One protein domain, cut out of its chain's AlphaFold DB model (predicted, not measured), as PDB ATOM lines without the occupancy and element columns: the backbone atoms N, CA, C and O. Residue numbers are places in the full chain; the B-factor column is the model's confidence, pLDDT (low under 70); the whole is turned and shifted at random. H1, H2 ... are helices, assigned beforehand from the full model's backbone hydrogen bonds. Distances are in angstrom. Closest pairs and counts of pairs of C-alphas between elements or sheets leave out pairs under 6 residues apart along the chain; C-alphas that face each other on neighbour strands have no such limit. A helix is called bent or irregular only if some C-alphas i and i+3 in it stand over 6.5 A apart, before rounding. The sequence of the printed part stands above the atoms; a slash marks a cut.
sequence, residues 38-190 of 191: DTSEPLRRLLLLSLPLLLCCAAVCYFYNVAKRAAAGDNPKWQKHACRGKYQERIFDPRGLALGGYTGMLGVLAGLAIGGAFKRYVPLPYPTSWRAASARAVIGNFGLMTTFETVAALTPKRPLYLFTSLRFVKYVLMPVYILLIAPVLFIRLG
ATOM      1  N   ASP A  38     110.233 217.803 264.710       66.19
ATOM      2  CA  ASP A  38     109.791 216.413 264.660       66.19
ATOM      3  C   ASP A  38     110.121 215.835 263.273       66.19
ATOM      4  O   ASP A  38     109.522 216.171 262.248       66.19
ATOM      5  N   THR A  39     111.157 214.997 263.245       61.50
ATOM      6  CA  THR A  39     111.675 214.342 262.038       61.50
ATOM      7  C   THR A  39     110.921 213.051 261.718       61.50
ATOM      8  O   THR A  39     111.383 212.259 260.887       61.50
ATOM      9  N   SER A  40     109.758 212.842 262.349       70.81
ATOM     10  CA  SER A  40     108.841 211.735 262.100       70.81
ATOM     11  C   SER A  40     108.283 211.717 260.668       70.81
ATOM     12  O   SER A  40     107.917 210.642 260.193       70.81
ATOM     13  N   GLU A  41     108.333 212.832 259.928       84.12
ATOM     14  CA  GLU A  41     107.843 212.943 258.549       84.12
ATOM     15  C   GLU A  41     108.978 213.107 257.516       84.12
ATOM     16  O   GLU A  41     109.722 214.095 257.531       84.12
ATOM     17  N   PRO A  42     109.118 212.181 256.547       84.94
ATOM     18  CA  PRO A  42     110.237 212.206 255.608       84.94
ATOM     19  C   PRO A  42     110.102 213.311 254.559       84.94
ATOM     20  O   PRO A  42     111.110 213.855 254.113       84.94
ATOM     21  N   LEU A  43     108.871 213.680 254.190       86.75
ATOM     22  CA  LEU A  43     108.609 214.724 253.201       86.75
ATOM     23  C   LEU A  43     109.069 216.092 253.712       86.75
ATOM     24  O   LEU A  43     109.772 216.815 253.010       86.75
ATOM     25  N   ARG A  44     108.755 216.417 254.970       84.50
ATOM     26  CA  ARG A  44     109.209 217.655 255.610       84.50
ATOM     27  C   ARG A  44     110.733 217.729 255.675       84.50
ATOM     28  O   ARG A  44     111.324 218.758 255.353       84.50
ATOM     29  N   ARG A  45     111.383 216.615 256.025       83.56
ATOM     30  CA  ARG A  45     112.848 216.516 256.049       83.56
ATOM     31  C   ARG A  45     113.460 216.675 254.658       83.56
ATOM     32  O   ARG A  45     114.469 217.361 254.527       83.56
ATOM     33  N   LEU A  46     112.846 216.092 253.630       89.06
ATOM     34  CA  LEU A  46     113.265 216.269 252.242       89.06
ATOM     35  C   LEU A  46     113.193 217.742 251.826       89.06
ATOM     36  O   LEU A  46     114.159 218.247 251.259       89.06
ATOM     37  N   LEU A  47     112.095 218.438 252.139       88.06
ATOM     38  CA  LEU A  47     111.932 219.861 251.821       88.06
ATOM     39  C   LEU A  47     113.019 220.717 252.482       88.06
ATOM     40  O   LEU A  47     113.679 221.500 251.802       88.06
ATOM     41  N   LEU A  48     113.268 220.508 253.778       84.62
ATOM     42  CA  LEU A  48     114.308 221.231 254.516       84.62
ATOM     43  C   LEU A  48     115.710 220.956 253.955       84.62
ATOM     44  O   LEU A  48     116.473 221.887 253.703       84.62
ATOM     45  N   LEU A  49     116.039 219.687 253.696       85.06
ATOM     46  CA  LEU A  49     117.332 219.303 253.120       85.06
ATOM     47  C   LEU A  49     117.491 219.729 251.652       85.06
ATOM     48  O   LEU A  49     118.610 219.739 251.143       85.06
ATOM     49  N   SER A  50     116.402 220.104 250.974       88.25
ATOM     50  CA  SER A  50     116.430 220.624 249.604       88.25
ATOM     51  C   SER A  50     116.703 222.131 249.535       88.25
ATOM     52  O   SER A  50     116.988 222.635 248.452       88.25
ATOM     53  N   LEU A  51     116.678 222.870 250.653       86.19
ATOM     54  CA  LEU A  51     116.962 224.314 250.650       86.19
ATOM     55  C   LEU A  51     118.357 224.656 250.086       86.19
ATOM     56  O   LEU A  51     118.430 225.504 249.193       86.19
ATOM     57  N   PRO A  52     119.459 223.984 250.492       83.88
ATOM     58  CA  PRO A  52     120.771 224.223 249.888       83.88
ATOM     59  C   PRO A  52     120.786 223.924 248.388       83.88
ATOM     60  O   PRO A  52     121.397 224.662 247.619       83.88
ATOM     61  N   LEU A  53     120.072 222.879 247.952       86.69
ATOM     62  CA  LEU A  53     119.931 222.549 246.535       86.69
ATOM     63  C   LEU A  53     119.256 223.694 245.767       86.69
ATOM     64  O   LEU A  53     119.764 224.085 244.721       86.69
ATOM     65  N   LEU A  54     118.161 224.258 246.286       88.62
ATOM     66  CA  LEU A  54     117.455 225.380 245.653       88.62
ATOM     67  C   LEU A  54     118.342 226.626 245.539       88.62
ATOM     68  O   LEU A  54     118.396 227.243 244.473       88.62
ATOM     69  N   LEU A  55     119.088 226.956 246.597       87.31
ATOM     70  CA  LEU A  55     120.046 228.066 246.586       87.31
ATOM     71  C   LEU A  55     121.163 227.834 245.561       87.31
ATOM     72  O   LEU A  55     121.489 228.733 244.782       87.31
ATOM     73  N   CYS A  56     121.716 226.621 245.500       87.12
ATOM     74  CA  CYS A  56     122.723 226.273 244.505       87.12
ATOM     75  C   CYS A  56     122.158 226.301 243.077       87.12
ATOM     76  O   CYS A  56     122.844 226.773 242.175       87.12
ATOM     77  N   CYS A  57     120.919 225.853 242.854       88.50
ATOM     78  CA  CYS A  57     120.245 225.969 241.561       88.50
ATOM     79  C   CYS A  57     120.114 227.437 241.140       88.50
ATOM     80  O   CYS A  57     120.480 227.785 240.017       88.50
ATOM     81  N   ALA A  58     119.659 228.310 242.045       89.06
ATOM     82  CA  ALA A  58     119.557 229.744 241.785       89.06
ATOM     83  C   ALA A  58     120.927 230.361 241.451       89.06
ATOM     84  O   ALA A  58     121.049 231.088 240.464       89.06
ATOM     85  N   ALA A  59     121.973 230.006 242.205       86.69
ATOM     86  CA  ALA A  59     123.338 230.453 241.946       86.69
ATOM     87  C   ALA A  59     123.851 229.980 240.575       86.69
ATOM     88  O   ALA A  59     124.382 230.781 239.809       86.69
ATOM     89  N   VAL A  60     123.649 228.706 240.218       86.81
ATOM     90  CA  VAL A  60     124.041 228.166 238.904       86.81
ATOM     91  C   VAL A  60     123.309 228.890 237.777       86.81
ATOM     92  O   VAL A  60     123.949 229.288 236.805       86.81
ATOM     93  N   CYS A  61     122.000 229.123 237.909       87.69
ATOM     94  CA  CYS A  61     121.221 229.889 236.938       87.69
ATOM     95  C   CYS A  61     121.739 231.326 236.798       87.69
ATOM     96  O   CYS A  61     121.910 231.815 235.680       87.69
ATOM     97  N   TYR A  62     122.030 231.993 237.916       89.00
ATOM     98  CA  TYR A  62     122.594 233.339 237.923       89.00
ATOM     99  C   TYR A  62     123.952 233.382 237.211       89.00
ATOM    100  O   TYR A  62     124.111 234.119 236.238       89.00
ATOM    101  N   PHE A  63     124.909 232.543 237.618       84.56
ATOM    102  CA  PHE A  63     126.246 232.516 237.022       84.56
ATOM    103  C   PHE A  63     126.234 232.080 235.558       84.56
ATOM    104  O   PHE A  63     127.007 232.607 234.762       84.56
ATOM    105  N   TYR A  64     125.337 231.171 235.171       84.94
ATOM    106  CA  TYR A  64     125.148 230.810 233.770       84.94
ATOM    107  C   TYR A  64     124.658 232.001 232.937       84.94
ATOM    108  O   TYR A  64     125.181 232.253 231.850       84.94
ATOM    109  N   ASN A  65     123.701 232.775 233.454       86.69
ATOM    110  CA  ASN A  65     123.218 233.984 232.792       86.69
ATOM    111  C   ASN A  65     124.298 235.071 232.708       86.69
ATOM    112  O   ASN A  65     124.447 235.697 231.658       86.69
ATOM    113  N   VAL A  66     125.088 235.264 233.767       85.69
ATOM    114  CA  VAL A  66     126.245 236.174 233.754       85.69
ATOM    115  C   VAL A  66     127.266 235.725 232.706       85.69
ATOM    116  O   VAL A  66     127.671 236.527 231.868       85.69
ATOM    117  N   ALA A  67     127.624 234.439 232.679       80.81
ATOM    118  CA  ALA A  67     128.574 233.890 231.714       80.81
ATOM    119  C   ALA A  67     128.086 234.042 230.266       80.81
ATOM    120  O   ALA A  67     128.870 234.391 229.388       80.81
ATOM    121  N   LYS A  68     126.785 233.842 230.010       83.12
ATOM    122  CA  LYS A  68     126.171 234.082 228.695       83.12
ATOM    123  C   LYS A  68     126.309 235.526 228.219       83.12
ATOM    124  O   LYS A  68     126.478 235.735 227.024       83.12
ATOM    125  N   ARG A  69     126.211 236.496 229.132       83.50
ATOM    126  CA  ARG A  69     126.318 237.931 228.822       83.50
ATOM    127  C   ARG A  69     127.768 238.398 228.689       83.50
ATOM    128  O   ARG A  69     128.040 239.279 227.888       83.50
ATOM    129  N   ALA A  70     128.677 237.826 229.477       73.50
ATOM    130  CA  ALA A  70     130.072 238.258 229.556       73.50
ATOM    131  C   ALA A  70     131.000 237.570 228.540       73.50
ATOM    132  O   ALA A  70     132.037 238.124 228.180       73.50
ATOM    133  N   ALA A  71     130.681 236.352 228.095       63.78
ATOM    134  CA  ALA A  71     131.574 235.600 227.223       63.78
ATOM    135  C   ALA A  71     131.448 236.044 225.757       63.78
ATOM    136  O   ALA A  71     130.446 235.757 225.101       63.78
ATOM    137  N   ALA A  72     132.517 236.622 225.203       61.84
ATOM    138  CA  ALA A  72     132.771 236.526 223.769       61.84
ATOM    139  C   ALA A  72     133.033 235.041 223.467       61.84
ATOM    140  O   ALA A  72     134.083 234.514 223.835       61.84
ATOM    141  N   GLY A  73     132.049 234.344 222.890       61.75
ATOM    142  CA  GLY A  73     132.079 232.887 222.683       61.75
ATOM    143  C   GLY A  73     133.300 232.378 221.908       61.75
ATOM    144  O   GLY A  73     133.653 231.207 222.032       61.75
ATOM    145  N   ASP A  74     133.993 233.277 221.206       64.56
ATOM    146  CA  ASP A  74     134.962 232.951 220.169       64.56
ATOM    147  C   ASP A  74     136.317 233.641 220.411       64.56
ATOM    148  O   ASP A  74     136.853 234.291 219.520       64.56
ATOM    149  N   ASN A  75     136.902 233.544 221.616       74.62
ATOM    150  CA  ASN A  75     138.299 233.957 221.823       74.62
ATOM    151  C   ASN A  75     139.257 232.807 221.435       74.62
ATOM    152  O   ASN A  75     139.430 231.866 222.223       74.62
ATOM    153  N   PRO A  76     139.946 232.871 220.276       78.81
ATOM    154  CA  PRO A  76     140.728 231.742 219.771       78.81
ATOM    155  C   PRO A  76     141.970 231.470 220.621       78.81
ATOM    156  O   PRO A  76     142.409 230.325 220.737       78.81
ATOM    157  N   LYS A  77     142.534 232.508 221.259       82.19
ATOM    158  CA  LYS A  77     143.686 232.360 222.159       82.19
ATOM    159  C   LYS A  77     143.287 231.560 223.391       82.19
ATOM    160  O   LYS A  77     143.968 230.594 223.726       82.19
ATOM    161  N   TRP A  78     142.170 231.914 224.030       80.00
ATOM    162  CA  TRP A  78     141.672 231.176 225.191       80.00
ATOM    163  C   TRP A  78     141.383 229.712 224.845       80.00
ATOM    164  O   TRP A  78     141.876 228.823 225.534       80.00
ATOM    165  N   GLN A  79     140.681 229.456 223.736       78.50
ATOM    166  CA  GLN A  79     140.406 228.103 223.231       78.50
ATOM    167  C   GLN A  79     141.700 227.301 223.020       78.50
ATOM    168  O   GLN A  79     141.846 226.201 223.553       78.50
ATOM    169  N   LYS A  80     142.700 227.894 222.356       82.88
ATOM    170  CA  LYS A  80     144.022 227.280 222.155       82.88
ATOM    171  C   LYS A  80     144.737 226.937 223.466       82.88
ATOM    172  O   LYS A  80     145.554 226.021 223.475       82.88
ATOM    173  N   HIS A  81     144.494 227.669 224.554       82.44
ATOM    174  CA  HIS A  81     145.056 227.366 225.873       82.44
ATOM    175  C   HIS A  81     144.238 226.312 226.631       82.44
ATOM    176  O   HIS A  81     144.821 225.383 227.187       82.44
ATOM    177  N   ALA A  82     142.909 226.426 226.625       76.38
ATOM    178  CA  ALA A  82     142.001 225.517 227.320       76.38
ATOM    179  C   ALA A  82     142.048 224.093 226.743       76.38
ATOM    180  O   ALA A  82     141.979 223.115 227.487       76.38
ATOM    181  N   CYS A  83     142.224 223.968 225.428       81.81
ATOM    182  CA  CYS A  83     142.260 222.691 224.720       81.81
ATOM    183  C   CYS A  83     143.674 222.086 224.624       81.81
ATOM    184  O   CYS A  83     143.919 221.245 223.775       81.81
ATOM    185  N   ARG A  84     144.656 222.473 225.445       81.31
ATOM    186  CA  ARG A  84     146.009 221.878 225.345       81.31
ATOM    187  C   ARG A  84     146.075 220.440 225.872       81.31
ATOM    188  O   ARG A  84     145.328 220.041 226.768       81.31
ATOM    189  N   GLY A  85     147.029 219.668 225.345       83.56
ATOM    190  CA  GLY A  85     147.347 218.314 225.806       83.56
ATOM    191  C   GLY A  85     146.173 217.350 225.633       83.56
ATOM    192  O   GLY A  85     145.604 217.235 224.552       83.56
ATOM    193  N   LYS A  86     145.756 216.687 226.720       77.56
ATOM    194  CA  LYS A  86     144.673 215.681 226.707       77.56
ATOM    195  C   LYS A  86     143.289 216.204 226.293       77.56
ATOM    196  O   LYS A  86     142.340 215.426 226.218       77.56
ATOM    197  N   TYR A  87     143.141 217.512 226.093       77.44
ATOM    198  CA  TYR A  87     141.884 218.145 225.698       77.44
ATOM    199  C   TYR A  87     141.907 218.730 224.279       77.44
ATOM    200  O   TYR A  87     140.980 219.455 223.936       77.44
ATOM    201  N   GLN A  88     142.905 218.392 223.455       82.75
ATOM    202  CA  GLN A  88     143.064 218.923 222.088       82.75
ATOM    203  C   GLN A  88     141.858 218.709 221.173       82.75
ATOM    204  O   GLN A  88     141.555 219.561 220.348       82.75
ATOM    205  N   GLU A  89     141.121 217.619 221.365       79.50
ATOM    206  CA  GLU A  89     139.932 217.304 220.566       79.50
ATOM    207  C   GLU A  89     138.645 217.925 221.126       79.50
ATOM    208  O   GLU A  89     137.555 217.718 220.591       79.50
ATOM    209  N   ARG A  90     138.718 218.639 222.257       74.06
ATOM    210  CA  ARG A  90     137.540 219.242 222.881       74.06
ATOM    211  C   ARG A  90     137.336 220.653 222.357       74.06
ATOM    212  O   ARG A  90     138.274 221.422 222.225       74.06
ATOM    213  N   ILE A  91     136.076 221.015 222.152       75.62
ATOM    214  CA  ILE A  91     135.665 222.404 221.949       75.62
ATOM    215  C   ILE A  91     135.042 222.854 223.268       75.62
ATOM    216  O   ILE A  91     133.926 222.439 223.594       75.62
ATOM    217  N   PHE A  92     135.782 223.639 224.052       74.50
ATOM    218  CA  PHE A  92     135.262 224.195 225.297       74.50
ATOM    219  C   PHE A  92     134.380 225.409 225.024       74.50
ATOM    220  O   PHE A  92     134.777 226.345 224.334       74.50
ATOM    221  N   ASP A  93     133.196 225.395 225.627       73.69
ATOM    222  CA  ASP A  93     132.332 226.562 225.717       73.69
ATOM    223  C   ASP A  93     132.427 227.118 227.148       73.69
ATOM    224  O   ASP A  93     131.974 226.443 228.084       73.69
ATOM    225  N   PRO A  94     133.002 228.319 227.357       71.19
ATOM    226  CA  PRO A  94     133.118 228.910 228.688       71.19
ATOM    227  C   PRO A  94     131.746 229.153 229.337       71.19
ATOM    228  O   PRO A  94     131.624 229.090 230.559       71.19
ATOM    229  N   ARG A  95     130.682 229.322 228.540       75.06
ATOM    230  CA  ARG A  95     129.299 229.459 229.029       75.06
ATOM    231  C   ARG A  95     128.797 228.152 229.642       75.06
ATOM    232  O   ARG A  95     127.979 228.162 230.556       75.06
ATOM    233  N   GLY A  96     129.301 227.017 229.164       68.75
ATOM    234  CA  GLY A  96     128.954 225.686 229.656       68.75
ATOM    235  C   GLY A  96     129.629 225.306 230.976       68.75
ATOM    236  O   GLY A  96     129.241 224.303 231.569       68.75
ATOM    237  N   LEU A  97     130.607 226.079 231.471       70.31
ATOM    238  CA  LEU A  97     131.342 225.754 232.703       70.31
ATOM    239  C   LEU A  97     130.426 225.713 233.932       70.31
ATOM    240  O   LEU A  97     130.508 224.767 234.721       70.31
ATOM    241  N   ALA A  98     129.514 226.686 234.043       68.88
ATOM    242  CA  ALA A  98     128.507 226.734 235.102       68.88
ATOM    243  C   ALA A  98     127.581 225.504 235.063       68.88
ATOM    244  O   ALA A  98     127.247 224.939 236.097       68.88
ATOM    245  N   LEU A  99     127.221 225.025 233.870       71.19
ATOM    246  CA  LEU A  99     126.384 223.832 233.710       71.19
ATOM    247  C   LEU A  99     127.171 222.527 233.871       71.19
ATOM    248  O   LEU A  99     126.596 221.506 234.216       71.19
ATOM    249  N   GLY A 100     128.483 222.526 233.646       71.38
ATOM    250  CA  GLY A 100     129.307 221.325 233.723       71.38
ATOM    251  C   GLY A 100     129.576 220.878 235.160       71.38
ATOM    252  O   GLY A 100     128.997 219.912 235.651       71.38
ATOM    253  N   GLY A 101     130.523 221.534 235.832       70.25
ATOM    254  CA  GLY A 101     131.001 221.098 237.150       70.25
ATOM    255  C   GLY A 101     129.925 221.165 238.234       70.25
ATOM    256  O   GLY A 101     129.823 220.254 239.058       70.25
ATOM    257  N   TYR A 102     129.090 222.204 238.199       82.12
ATOM    258  CA  TYR A 102     128.133 222.476 239.267       82.12
ATOM    259  C   TYR A 102     126.893 221.590 239.214       82.12
ATOM    260  O   TYR A 102     126.363 221.264 240.267       82.12
ATOM    261  N   THR A 103     126.466 221.104 238.048       84.00
ATOM    262  CA  THR A 103     125.324 220.168 237.973       84.00
ATOM    263  C   THR A 103     125.632 218.821 238.604       84.00
ATOM    264  O   THR A 103     124.748 218.200 239.186       84.00
ATOM    265  N   GLY A 104     126.902 218.404 238.594       87.31
ATOM    266  CA  GLY A 104     127.338 217.273 239.406       87.31
ATOM    267  C   GLY A 104     127.152 217.534 240.901       87.31
ATOM    268  O   GLY A 104     126.637 216.677 241.606       87.31
ATOM    269  N   MET A 105     127.496 218.734 241.378       87.81
ATOM    270  CA  MET A 105     127.284 219.106 242.781       87.81
ATOM    271  C   MET A 105     125.795 219.188 243.139       87.81
ATOM    272  O   MET A 105     125.398 218.674 244.180       87.81
ATOM    273  N   LEU A 106     124.959 219.754 242.259       91.31
ATOM    274  CA  LEU A 106     123.501 219.733 242.424       91.31
ATOM    275  C   LEU A 106     122.986 218.294 242.545       91.31
ATOM    276  O   LEU A 106     122.151 218.016 243.399       91.31
ATOM    277  N   GLY A 107     123.527 217.373 241.742       93.25
ATOM    278  CA  GLY A 107     123.209 215.952 241.844       93.25
ATOM    279  C   GLY A 107     123.566 215.379 243.214       93.25
ATOM    280  O   GLY A 107     122.724 214.758 243.852       93.25
ATOM    281  N   VAL A 108     124.774 215.651 243.718       92.75
ATOM    282  CA  VAL A 108     125.187 215.215 245.064       92.75
ATOM    283  C   VAL A 108     124.257 215.777 246.143       92.75
ATOM    284  O   VAL A 108     123.805 215.025 247.002       92.75
ATOM    285  N   LEU A 109     123.928 217.071 246.102       91.75
ATOM    286  CA  LEU A 109     123.031 217.698 247.080       91.75
ATOM    287  C   LEU A 109     121.624 217.095 247.036       91.75
ATOM    288  O   LEU A 109     121.068 216.771 248.081       91.75
ATOM    289  N   ALA A 110     121.074 216.884 245.839       95.00
ATOM    290  CA  ALA A 110     119.784 216.226 245.665       95.00
ATOM    291  C   ALA A 110     119.811 214.784 246.197       95.00
ATOM    292  O   ALA A 110     118.925 214.381 246.950       95.00
ATOM    293  N   GLY A 111     120.862 214.025 245.880       94.88
ATOM    294  CA  GLY A 111     121.055 212.678 246.410       94.88
ATOM    295  C   GLY A 111     121.162 212.657 247.936       94.88
ATOM    296  O   GLY A 111     120.584 211.779 248.571       94.88
ATOM    297  N   LEU A 112     121.871 213.615 248.541       92.06
ATOM    298  CA  LEU A 112     121.994 213.742 249.999       92.06
ATOM    299  C   LEU A 112     120.672 214.150 250.653       92.06
ATOM    300  O   LEU A 112     120.369 213.652 251.734       92.06
ATOM    301  N   ALA A 113     119.878 215.009 250.012       90.94
ATOM    302  CA  ALA A 113     118.553 215.372 250.502       90.94
ATOM    303  C   ALA A 113     117.625 214.149 250.529       90.94
ATOM    304  O   ALA A 113     117.010 213.871 251.558       90.94
ATOM    305  N   ILE A 114     117.603 213.365 249.445       94.38
ATOM    306  CA  ILE A 114     116.853 212.103 249.366       94.38
ATOM    307  C   ILE A 114     117.389 211.108 250.403       94.38
ATOM    308  O   ILE A 114     116.663 210.674 251.294       94.38
ATOM    309  N   GLY A 115     118.677 210.772 250.342       92.19
ATOM    310  CA  GLY A 115     119.290 209.797 251.239       92.19
ATOM    311  C   GLY A 115     119.128 210.178 252.710       92.19
ATOM    312  O   GLY A 115     118.703 209.365 253.521       92.19
ATOM    313  N   GLY A 116     119.380 211.438 253.059       88.69
ATOM    314  CA  GLY A 116     119.240 211.959 254.414       88.69
ATOM    315  C   GLY A 116     117.801 211.951 254.932       88.69
ATOM    316  O   GLY A 116     117.594 211.661 256.111       88.69
ATOM    317  N   ALA A 117     116.813 212.229 254.073       89.88
ATOM    318  CA  ALA A 117     115.400 212.206 254.445       89.88
ATOM    319  C   ALA A 117     114.903 210.791 254.773       89.88
ATOM    320  O   ALA A 117     114.176 210.600 255.752       89.88
ATOM    321  N   PHE A 118     115.338 209.796 253.995       92.00
ATOM    322  CA  PHE A 118     114.830 208.426 254.083       92.00
ATOM    323  C   PHE A 118     115.749 207.449 254.837       92.00
ATOM    324  O   PHE A 118     115.307 206.344 255.146       92.00
ATOM    325  N   LYS A 119     116.979 207.834 255.222       90.50
ATOM    326  CA  LYS A 119     117.960 206.918 255.853       90.50
ATOM    327  C   LYS A 119     117.440 206.165 257.078       90.50
ATOM    328  O   LYS A 119     117.851 205.044 257.331       90.50
ATOM    329  N   ARG A 120     116.537 206.773 257.853       88.56
ATOM    330  CA  ARG A 120     115.983 206.156 259.071       88.56
ATOM    331  C   ARG A 120     115.157 204.897 258.791       88.56
ATOM    332  O   ARG A 120     115.027 204.067 259.676       88.56
ATOM    333  N   TYR A 121     114.612 204.766 257.580       90.69
ATOM    334  CA  TYR A 121     113.879 203.573 257.152       90.69
ATOM    335  C   TYR A 121     114.809 202.438 256.727       90.69
ATOM    336  O   TYR A 121     114.353 201.320 256.509       90.69
ATOM    337  N   VAL A 122     116.105 202.726 256.602       91.75
ATOM    338  CA  VAL A 122     117.134 201.753 256.251       91.75
ATOM    339  C   VAL A 122     118.297 201.864 257.242       91.75
ATOM    340  O   VAL A 122     119.400 202.280 256.876       91.75
ATOM    341  N   PRO A 123     118.065 201.554 258.530       89.12
ATOM    342  CA  PRO A 123     119.113 201.652 259.532       89.12
ATOM    343  C   PRO A 123     120.217 200.645 259.209       89.12
ATOM    344  O   PRO A 123     119.966 199.446 259.160       89.12
ATOM    345  N   LEU A 124     121.441 201.123 258.991       89.56
ATOM    346  CA  LEU A 124     122.600 200.257 258.798       89.56
ATOM    347  C   LEU A 124     123.149 199.838 260.173       89.56
ATOM    348  O   LEU A 124     123.786 200.671 260.825       89.56
ATOM    349  N   PRO A 125     122.937 198.592 260.638       86.75
ATOM    350  CA  PRO A 125     123.524 198.134 261.895       86.75
ATOM    351  C   PRO A 125     125.049 198.111 261.790       86.75
ATOM    352  O   PRO A 125     125.588 197.901 260.705       86.75
ATOM    353  N   TYR A 126     125.763 198.291 262.901       90.38
ATOM    354  CA  TYR A 126     127.224 198.153 262.916       90.38
ATOM    355  C   TYR A 126     127.627 196.724 262.494       90.38
ATOM    356  O   TYR A 126     126.905 195.780 262.827       90.38
ATOM    357  N   PRO A 127     128.719 196.525 261.729       91.31
ATOM    358  CA  PRO A 127     129.136 195.180 261.340       91.31
ATOM    359  C   PRO A 127     129.478 194.338 262.576       91.31
ATOM    360  O   PRO A 127     130.198 194.788 263.465       91.31
ATOM    361  N   THR A 128     128.984 193.101 262.620       90.94
ATOM    362  CA  THR A 128     129.171 192.171 263.752       90.94
ATOM    363  C   THR A 128     130.520 191.452 263.727       90.94
ATOM    364  O   THR A 128     130.924 190.847 264.717       90.94
ATOM    365  N   SER A 129     131.228 191.492 262.597       95.88
ATOM    366  CA  SER A 129     132.541 190.871 262.427       95.88
ATOM    367  C   SER A 129     133.382 191.609 261.387       95.88
ATOM    368  O   SER A 129     132.862 192.347 260.545       95.88
ATOM    369  N   TRP A 130     134.693 191.364 261.390       96.25
ATOM    370  CA  TRP A 130     135.590 191.893 260.360       96.25
ATOM    371  C   TRP A 130     135.231 191.370 258.963       96.25
ATOM    372  O   TRP A 130     135.326 192.117 257.996       96.25
ATOM    373  N   ARG A 131     134.757 190.118 258.851       96.81
ATOM    374  CA  ARG A 131     134.330 189.525 257.572       96.81
ATOM    375  C   ARG A 131     133.142 190.282 256.992       96.81
ATOM    376  O   ARG A 131     133.163 190.633 255.818       96.81
ATOM    377  N   ALA A 132     132.155 190.577 257.834       94.81
ATOM    378  CA  ALA A 132     131.015 191.424 257.504       94.81
ATOM    379  C   ALA A 132     131.470 192.828 257.065       94.81
ATOM    380  O   ALA A 132     131.100 193.292 255.989       94.81
ATOM    381  N   ALA A 133     132.358 193.470 257.832       95.25
ATOM    382  CA  ALA A 133     132.903 194.782 257.480       95.25
ATOM    383  C   ALA A 133     133.636 194.778 256.123       95.25
ATOM    384  O   ALA A 133     133.399 195.654 255.288       95.25
ATOM    385  N   SER A 134     134.478 193.774 255.866       97.31
ATOM    386  CA  SER A 134     135.178 193.606 254.589       97.31
ATOM    387  C   SER A 134     134.211 193.334 253.438       97.31
ATOM    388  O   SER A 134     134.335 193.955 252.386       97.31
ATOM    389  N   ALA A 135     133.212 192.467 253.632       96.06
ATOM    390  CA  ALA A 135     132.193 192.184 252.625       96.06
ATOM    391  C   ALA A 135     131.395 193.446 252.265       96.06
ATOM    392  O   ALA A 135     131.229 193.750 251.084       96.06
ATOM    393  N   ARG A 136     130.984 194.238 253.265       96.56
ATOM    394  CA  ARG A 136     130.342 195.543 253.051       96.56
ATOM    395  C   ARG A 136     131.234 196.508 252.282       96.56
ATOM    396  O   ARG A 136     130.752 197.178 251.375       96.56
ATOM    397  N   ALA A 137     132.523 196.576 252.617       94.88
ATOM    398  CA  ALA A 137     133.466 197.433 251.909       94.88
ATOM    399  C   ALA A 137     133.595 197.022 250.435       94.88
ATOM    400  O   ALA A 137     133.521 197.882 249.560       94.88
ATOM    401  N   VAL A 138     133.729 195.724 250.148       96.56
ATOM    402  CA  VAL A 138     133.837 195.208 248.775       96.56
ATOM    403  C   VAL A 138     132.549 195.458 247.996       96.56
ATOM    404  O   VAL A 138     132.591 196.083 246.942       96.56
ATOM    405  N   ILE A 139     131.402 195.032 248.524       95.69
ATOM    406  CA  ILE A 139     130.106 195.155 247.845       95.69
ATOM    407  C   ILE A 139     129.721 196.627 247.673       95.69
ATOM    408  O   ILE A 139     129.296 197.030 246.592       95.69
ATOM    409  N   GLY A 140     129.917 197.442 248.711       95.56
ATOM    410  CA  GLY A 140     129.634 198.873 248.679       95.56
ATOM    411  C   GLY A 140     130.478 199.605 247.639       95.56
ATOM    412  O   GLY A 140     129.930 200.348 246.828       95.56
ATOM    413  N   ASN A 141     131.794 199.364 247.603       95.12
ATOM    414  CA  ASN A 141     132.653 199.966 246.581       95.12
ATOM    415  C   ASN A 141     132.332 199.431 245.186       95.12
ATOM    416  O   ASN A 141     132.244 200.216 244.246       95.12
ATOM    417  N   PHE A 142     132.113 198.125 245.037       96.69
ATOM    418  CA  PHE A 142     131.803 197.524 243.745       96.69
ATOM    419  C   PHE A 142     130.507 198.085 243.154       96.69
ATOM    420  O   PHE A 142     130.490 198.499 241.996       96.69
ATOM    421  N   GLY A 143     129.428 198.158 243.937       94.50
ATOM    422  CA  GLY A 143     128.167 198.710 243.454       94.50
ATOM    423  C   GLY A 143     128.233 200.218 243.211       94.50
ATOM    424  O   GLY A 143     127.650 200.699 242.236       94.50
ATOM    425  N   LEU A 144     129.006 200.956 244.014       93.81
ATOM    426  CA  LEU A 144     129.269 202.374 243.774       93.81
ATOM    427  C   LEU A 144     130.015 202.590 242.449       93.81
ATOM    428  O   LEU A 144     129.560 203.378 241.621       93.81
ATOM    429  N   MET A 145     131.105 201.854 242.215       95.00
ATOM    430  CA  MET A 145     131.882 201.929 240.973       95.00
ATOM    431  C   MET A 145     131.050 201.491 239.772       95.00
ATOM    432  O   MET A 145     131.003 202.201 238.775       95.00
ATOM    433  N   THR A 146     130.314 200.385 239.887       95.31
ATOM    434  CA  THR A 146     129.442 199.887 238.815       95.31
ATOM    435  C   THR A 146     128.386 200.922 238.445       95.31
ATOM    436  O   THR A 146     128.214 201.234 237.270       95.31
ATOM    437  N   THR A 147     127.711 201.514 239.433       91.44
ATOM    438  CA  THR A 147     126.703 202.558 239.195       91.44
ATOM    439  C   THR A 147     127.337 203.794 238.552       91.44
ATOM    440  O   THR A 147     126.804 204.338 237.583       91.44
ATOM    441  N   PHE A 148     128.491 204.234 239.060       91.44
ATOM    442  CA  PHE A 148     129.179 205.419 238.559       91.44
ATOM    443  C   PHE A 148     129.667 205.241 237.117       91.44
ATOM    444  O   PHE A 148     129.404 206.102 236.271       91.44
ATOM    445  N   GLU A 149     130.345 204.131 236.833       93.12
ATOM    446  CA  GLU A 149     130.914 203.832 235.519       93.12
ATOM    447  C   GLU A 149     129.833 203.495 234.494       93.12
ATOM    448  O   GLU A 149     129.936 203.932 233.354       93.12
ATOM    449  N   THR A 150     128.742 202.830 234.890       94.31
ATOM    450  CA  THR A 150     127.612 202.566 233.982       94.31
ATOM    451  C   THR A 150     127.013 203.871 233.475       94.31
ATOM    452  O   THR A 150     126.893 204.073 232.267       94.31
ATOM    453  N   VAL A 151     126.690 204.816 234.368       91.94
ATOM    454  CA  VAL A 151     126.145 206.104 233.915       91.94
ATOM    455  C   VAL A 151     127.198 206.889 233.133       91.94
ATOM    456  O   VAL A 151     126.855 207.537 232.149       91.94
ATOM    457  N   ALA A 152     128.479 206.825 233.517       87.44
ATOM    458  CA  ALA A 152     129.553 207.486 232.778       87.44
ATOM    459  C   ALA A 152     129.711 206.941 231.347       87.44
ATOM    460  O   ALA A 152     129.822 207.742 230.421       87.44
ATOM    461  N   ALA A 153     129.658 205.621 231.161       91.56
ATOM    462  CA  ALA A 153     129.718 204.958 229.860       91.56
ATOM    463  C   ALA A 153     128.509 205.308 228.980       91.56
ATOM    464  O   ALA A 153     128.655 205.507 227.777       91.56
ATOM    465  N   LEU A 154     127.328 205.456 229.590       92.00
ATOM    466  CA  LEU A 154     126.106 205.889 228.907       92.00
ATOM    467  C   LEU A 154     126.047 207.406 228.664       92.00
ATOM    468  O   LEU A 154     125.180 207.873 227.928       92.00
ATOM    469  N   THR A 155     126.932 208.200 229.278       88.88
ATOM    470  CA  THR A 155     126.911 209.664 229.162       88.88
ATOM    471  C   THR A 155     127.560 210.097 227.842       88.88
ATOM    472  O   THR A 155     128.782 210.002 227.696       88.88
ATOM    473  N   PRO A 156     126.799 210.650 226.882       85.19
ATOM    474  CA  PRO A 156     127.359 211.052 225.607       85.19
ATOM    475  C   PRO A 156     128.133 212.366 225.753       85.19
ATOM    476  O   PRO A 156     127.818 213.208 226.592       85.19
ATOM    477  N   LYS A 157     129.132 212.592 224.892       79.12
ATOM    478  CA  LYS A 157     129.887 213.863 224.873       79.12
ATOM    479  C   LYS A 157     129.029 215.044 224.392       79.12
ATOM    480  O   LYS A 157     129.304 216.188 224.750       79.12
ATOM    481  N   ARG A 158     128.016 214.772 223.564       77.06
ATOM    482  CA  ARG A 158     127.027 215.722 223.041       77.06
ATOM    483  C   ARG A 158     125.686 215.011 222.839       77.06
ATOM    484  O   ARG A 158     125.696 213.810 222.591       77.06
ATOM    485  N   PRO A 159     124.558 215.734 222.885       83.62
ATOM    486  CA  PRO A 159     124.425 217.172 223.148       83.62
ATOM    487  C   PRO A 159     124.628 217.545 224.631       83.62
ATOM    488  O   PRO A 159     124.508 216.702 225.518       83.62
ATOM    489  N   LEU A 160     124.962 218.815 224.909       78.06
ATOM    490  CA  LEU A 160     125.369 219.274 226.251       78.06
ATOM    491  C   LEU A 160     124.277 219.086 227.313       78.06
ATOM    492  O   LEU A 160     124.596 218.765 228.455       78.06
ATOM    493  N   TYR A 161     123.004 219.266 226.956       82.62
ATOM    494  CA  TYR A 161     121.895 219.052 227.887       82.62
ATOM    495  C   TYR A 161     121.849 217.596 228.364       82.62
ATOM    496  O   TYR A 161     121.812 217.358 229.565       82.62
ATOM    497  N   LEU A 162     121.976 216.627 227.451       85.38
ATOM    498  CA  LEU A 162     121.938 215.204 227.782       85.38
ATOM    499  C   LEU A 162     123.152 214.792 228.621       85.38
ATOM    500  O   LEU A 162     122.999 214.106 229.630       85.38
ATOM    501  N   PHE A 163     124.342 215.290 228.265       85.25
ATOM    502  CA  PHE A 163     125.549 215.142 229.086       85.25
ATOM    503  C   PHE A 163     125.322 215.645 230.520       85.25
ATOM    504  O   PHE A 163     125.678 214.981 231.492       85.25
ATOM    505  N   THR A 164     124.716 216.823 230.649       84.94
ATOM    506  CA  THR A 164     124.499 217.502 231.928       84.94
ATOM    507  C   THR A 164     123.453 216.780 232.780       84.94
ATOM    508  O   THR A 164     123.682 216.561 233.968       84.94
ATOM    509  N   SER A 165     122.348 216.337 232.177       89.56
ATOM    510  CA  SER A 165     121.295 215.563 232.844       89.56
ATOM    511  C   SER A 165     121.803 214.210 233.342       89.56
ATOM    512  O   SER A 165     121.593 213.873 234.504       89.56
ATOM    513  N   LEU A 166     122.530 213.449 232.515       91.44
ATOM    514  CA  LEU A 166     123.088 212.160 232.938       91.44
ATOM    515  C   LEU A 166     124.181 212.325 233.990       91.44
ATOM    516  O   LEU A 166     124.265 211.533 234.926       91.44
ATOM    517  N   ARG A 167     124.971 213.400 233.905       89.69
ATOM    518  CA  ARG A 167     125.908 213.758 234.967       89.69
ATOM    519  C   ARG A 167     125.170 214.041 236.274       89.69
ATOM    520  O   ARG A 167     125.568 213.489 237.293       89.69
ATOM    521  N   PHE A 168     124.106 214.841 236.257       92.38
ATOM    522  CA  PHE A 168     123.271 215.078 237.438       92.38
ATOM    523  C   PHE A 168     122.758 213.756 238.021       92.38
ATOM    524  O   PHE A 168     123.038 213.471 239.183       92.38
ATOM    525  N   VAL A 169     122.126 212.905 237.203       93.94
ATOM    526  CA  VAL A 169     121.624 211.582 237.623       93.94
ATOM    527  C   VAL A 169     122.736 210.740 238.244       93.94
ATOM    528  O   VAL A 169     122.565 210.230 239.349       93.94
ATOM    529  N   LYS A 170     123.905 210.658 237.597       93.75
ATOM    530  CA  LYS A 170     125.069 209.939 238.130       93.75
ATOM    531  C   LYS A 170     125.392 210.374 239.555       93.75
ATOM    532  O   LYS A 170     125.614 209.535 240.421       93.75
ATOM    533  N   TYR A 171     125.428 211.682 239.796       93.94
ATOM    534  CA  TYR A 171     125.786 212.228 241.098       93.94
ATOM    535  C   TYR A 171     124.647 212.171 242.128       93.94
ATOM    536  O   TYR A 171     124.955 212.071 243.311       93.94
ATOM    537  N   VAL A 172     123.373 212.149 241.715       96.19
ATOM    538  CA  VAL A 172     122.230 211.838 242.604       96.19
ATOM    539  C   VAL A 172     122.312 210.405 243.112       96.19
ATOM    540  O   VAL A 172     122.119 210.149 244.301       96.19
ATOM    541  N   LEU A 173     122.623 209.467 242.217       96.06
ATOM    542  CA  LEU A 173     122.657 208.047 242.546       96.06
ATOM    543  C   LEU A 173     123.745 207.704 243.564       96.06
ATOM    544  O   LEU A 173     123.566 206.756 244.316       96.06
ATOM    545  N   MET A 174     124.838 208.470 243.641       94.94
ATOM    546  CA  MET A 174     125.935 208.184 244.574       94.94
ATOM    547  C   MET A 174     125.495 208.255 246.051       94.94
ATOM    548  O   MET A 174     125.557 207.224 246.723       94.94
ATOM    549  N   PRO A 175     124.990 209.386 246.588       95.44
ATOM    550  CA  PRO A 175     124.486 209.407 247.959       95.44
ATOM    551  C   PRO A 175     123.280 208.493 248.183       95.44
ATOM    552  O   PRO A 175     123.185 207.888 249.246       95.44
ATOM    553  N   VAL A 176     122.373 208.365 247.204       96.38
ATOM    554  CA  VAL A 176     121.215 207.455 247.309       96.38
ATOM    555  C   VAL A 176     121.683 206.012 247.473       96.38
ATOM    556  O   VAL A 176     121.180 205.289 248.332       96.38
ATOM    557  N   TYR A 177     122.687 205.601 246.699       96.44
ATOM    558  CA  TYR A 177     123.268 204.277 246.815       96.44
ATOM    559  C   TYR A 177     123.908 204.073 248.190       96.44
ATOM    560  O   TYR A 177     123.583 203.110 248.874       96.44
ATOM    561  N   ILE A 178     124.754 205.009 248.626       94.88
ATOM    562  CA  ILE A 178     125.476 204.919 249.904       94.88
ATOM    563  C   ILE A 178     124.519 204.891 251.103       94.88
ATOM    564  O   ILE A 178     124.721 204.114 252.031       94.88
ATOM    565  N   LEU A 179     123.504 205.758 251.111       95.50
ATOM    566  CA  LEU A 179     122.654 205.980 252.281       95.50
ATOM    567  C   LEU A 179     121.425 205.074 252.329       95.50
ATOM    568  O   LEU A 179     120.890 204.874 253.416       95.50
ATOM    569  N   LEU A 180     120.963 204.556 251.186       96.12
ATOM    570  CA  LEU A 180     119.731 203.765 251.105       96.12
ATOM    571  C   LEU A 180     119.981 202.381 250.497       96.12
ATOM    572  O   LEU A 180     119.693 201.376 251.135       96.12
ATOM    573  N   ILE A 181     120.537 202.301 249.285       96.56
ATOM    574  CA  ILE A 181     120.588 201.031 248.535       96.56
ATOM    575  C   ILE A 181     121.586 200.041 249.149       96.56
ATOM    576  O   ILE A 181     121.229 198.889 249.391       96.56
ATOM    577  N   ALA A 182     122.821 200.469 249.416       96.19
ATOM    578  CA  ALA A 182     123.846 199.614 250.006       96.19
ATOM    579  C   ALA A 182     123.431 199.108 251.399       96.19
ATOM    580  O   ALA A 182     123.509 197.900 251.617       96.19
ATOM    581  N   PRO A 183     122.886 199.946 252.307       96.31
ATOM    582  CA  PRO A 183     122.320 199.460 253.560       96.31
ATOM    583  C   PRO A 183     121.219 198.407 253.392       96.31
ATOM    584  O   PRO A 183     121.283 197.380 254.065       96.31
ATOM    585  N   VAL A 184     120.263 198.590 252.465       96.19
ATOM    586  CA  VAL A 184     119.249 197.553 252.167       96.19
ATOM    587  C   VAL A 184     119.927 196.249 251.748       96.19
ATOM    588  O   VAL A 184     119.536 195.175 252.203       96.19
ATOM    589  N   LEU A 185     120.937 196.332 250.881       95.56
ATOM    590  CA  LEU A 185     121.650 195.165 250.376       95.56
ATOM    591  C   LEU A 185     122.390 194.430 251.501       95.56
ATOM    592  O   LEU A 185     122.295 193.212 251.591       95.56
ATOM    593  N   PHE A 186     123.064 195.160 252.390       96.38
ATOM    594  CA  PHE A 186     123.778 194.585 253.530       96.38
ATOM    595  C   PHE A 186     122.830 193.875 254.498       96.38
ATOM    596  O   PHE A 186     123.072 192.724 254.851       96.38
ATOM    597  N   ILE A 187     121.696 194.505 254.827       94.50
ATOM    598  CA  ILE A 187     120.660 193.907 255.679       94.50
ATOM    599  C   ILE A 187     120.118 192.619 255.048       94.50
ATOM    600  O   ILE A 187     120.009 191.603 255.728       94.50
ATOM    601  N   ARG A 188     119.819 192.632 253.742       94.44
ATOM    602  CA  ARG A 188     119.310 191.449 253.025       94.44
ATOM    603  C   ARG A 188     120.318 190.307 252.947       94.44
ATOM    604  O   ARG A 188     119.910 189.153 252.899       94.44
ATOM    605  N   LEU A 189     121.608 190.625 252.911       93.62
ATOM    606  CA  LEU A 189     122.691 189.644 252.872       93.62
ATOM    607  C   LEU A 189     123.145 189.199 254.272       93.62
ATOM    608  O   LEU A 189     123.968 188.293 254.373       93.62
ATOM    609  N   GLY A 190     122.629 189.816 255.340       92.75
ATOM    610  CA  GLY A 190     123.030 189.517 256.715       92.75
ATOM    611  C   GLY A 190     124.485 189.882 257.027       92.75
ATOM    612  O   GLY A 190     125.094 189.258 257.896       92.75
TER     613      GLY A 190
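AT A GLANCE: This is residues 38 to 190 of the 191 residues of the protein "Hypothetical protein" of Calcidiscus leptoporus (UniProt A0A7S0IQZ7). Four long helical stretches, H2, H4, H6a and H5, stand side by side in a row; short H1 precedes H2 and H3 lies off the opposite end. The 153 printed residues hold six named helices, H1 to H6, and no named strand: all helix, loose, radius of gyration of the C-alphas 19.6 A, spans 60 by 38 by 21 A.

HOW THE PARTS SIT: H2, residues 51 to 70, touches H4, residues 94 to 121, opposite ways at a shallow 5 degrees; closest C-alphas Ala 67 and Arg 95, 5.2 A. H6, residues 160 to 189, one helix by its hydrogen bonds, is bent, C-alphas 179 and 182 being 6.9 A apart; its arms are H6a, to 179, and H6b, from 182. H6a touches H4 the same way at a shallow 27 degrees; closest C-alphas Val 172 and Gly 111, 4.1 A. H5, residues 130 to 154, forms a hairpin with H6a; closest C-alphas Val 151 and Lys 170, 5.8 A. O i to N i+4 pairs are within hydrogen-bond range in 16 of 24 in H4 and 15 of 16 in H6a.

IN THESE COORDINATES: H1, residues 42 to 49, begins at C-alpha 42 (110.237, 212.206, 255.608); H3 is residues 76 to 82. H4 measures 42.7 A and is irregular, C-alphas 117 and 120 being 7.6 A apart. H6b ends at C-alpha 189 (122.691, 189.644, 252.872).

THE WHOLE: The printed part has no cut. The H3 to H4 link is long, 11 residues. Residues 38 to 39, 71 to 74, 96 and 98 are under pLDDT 70.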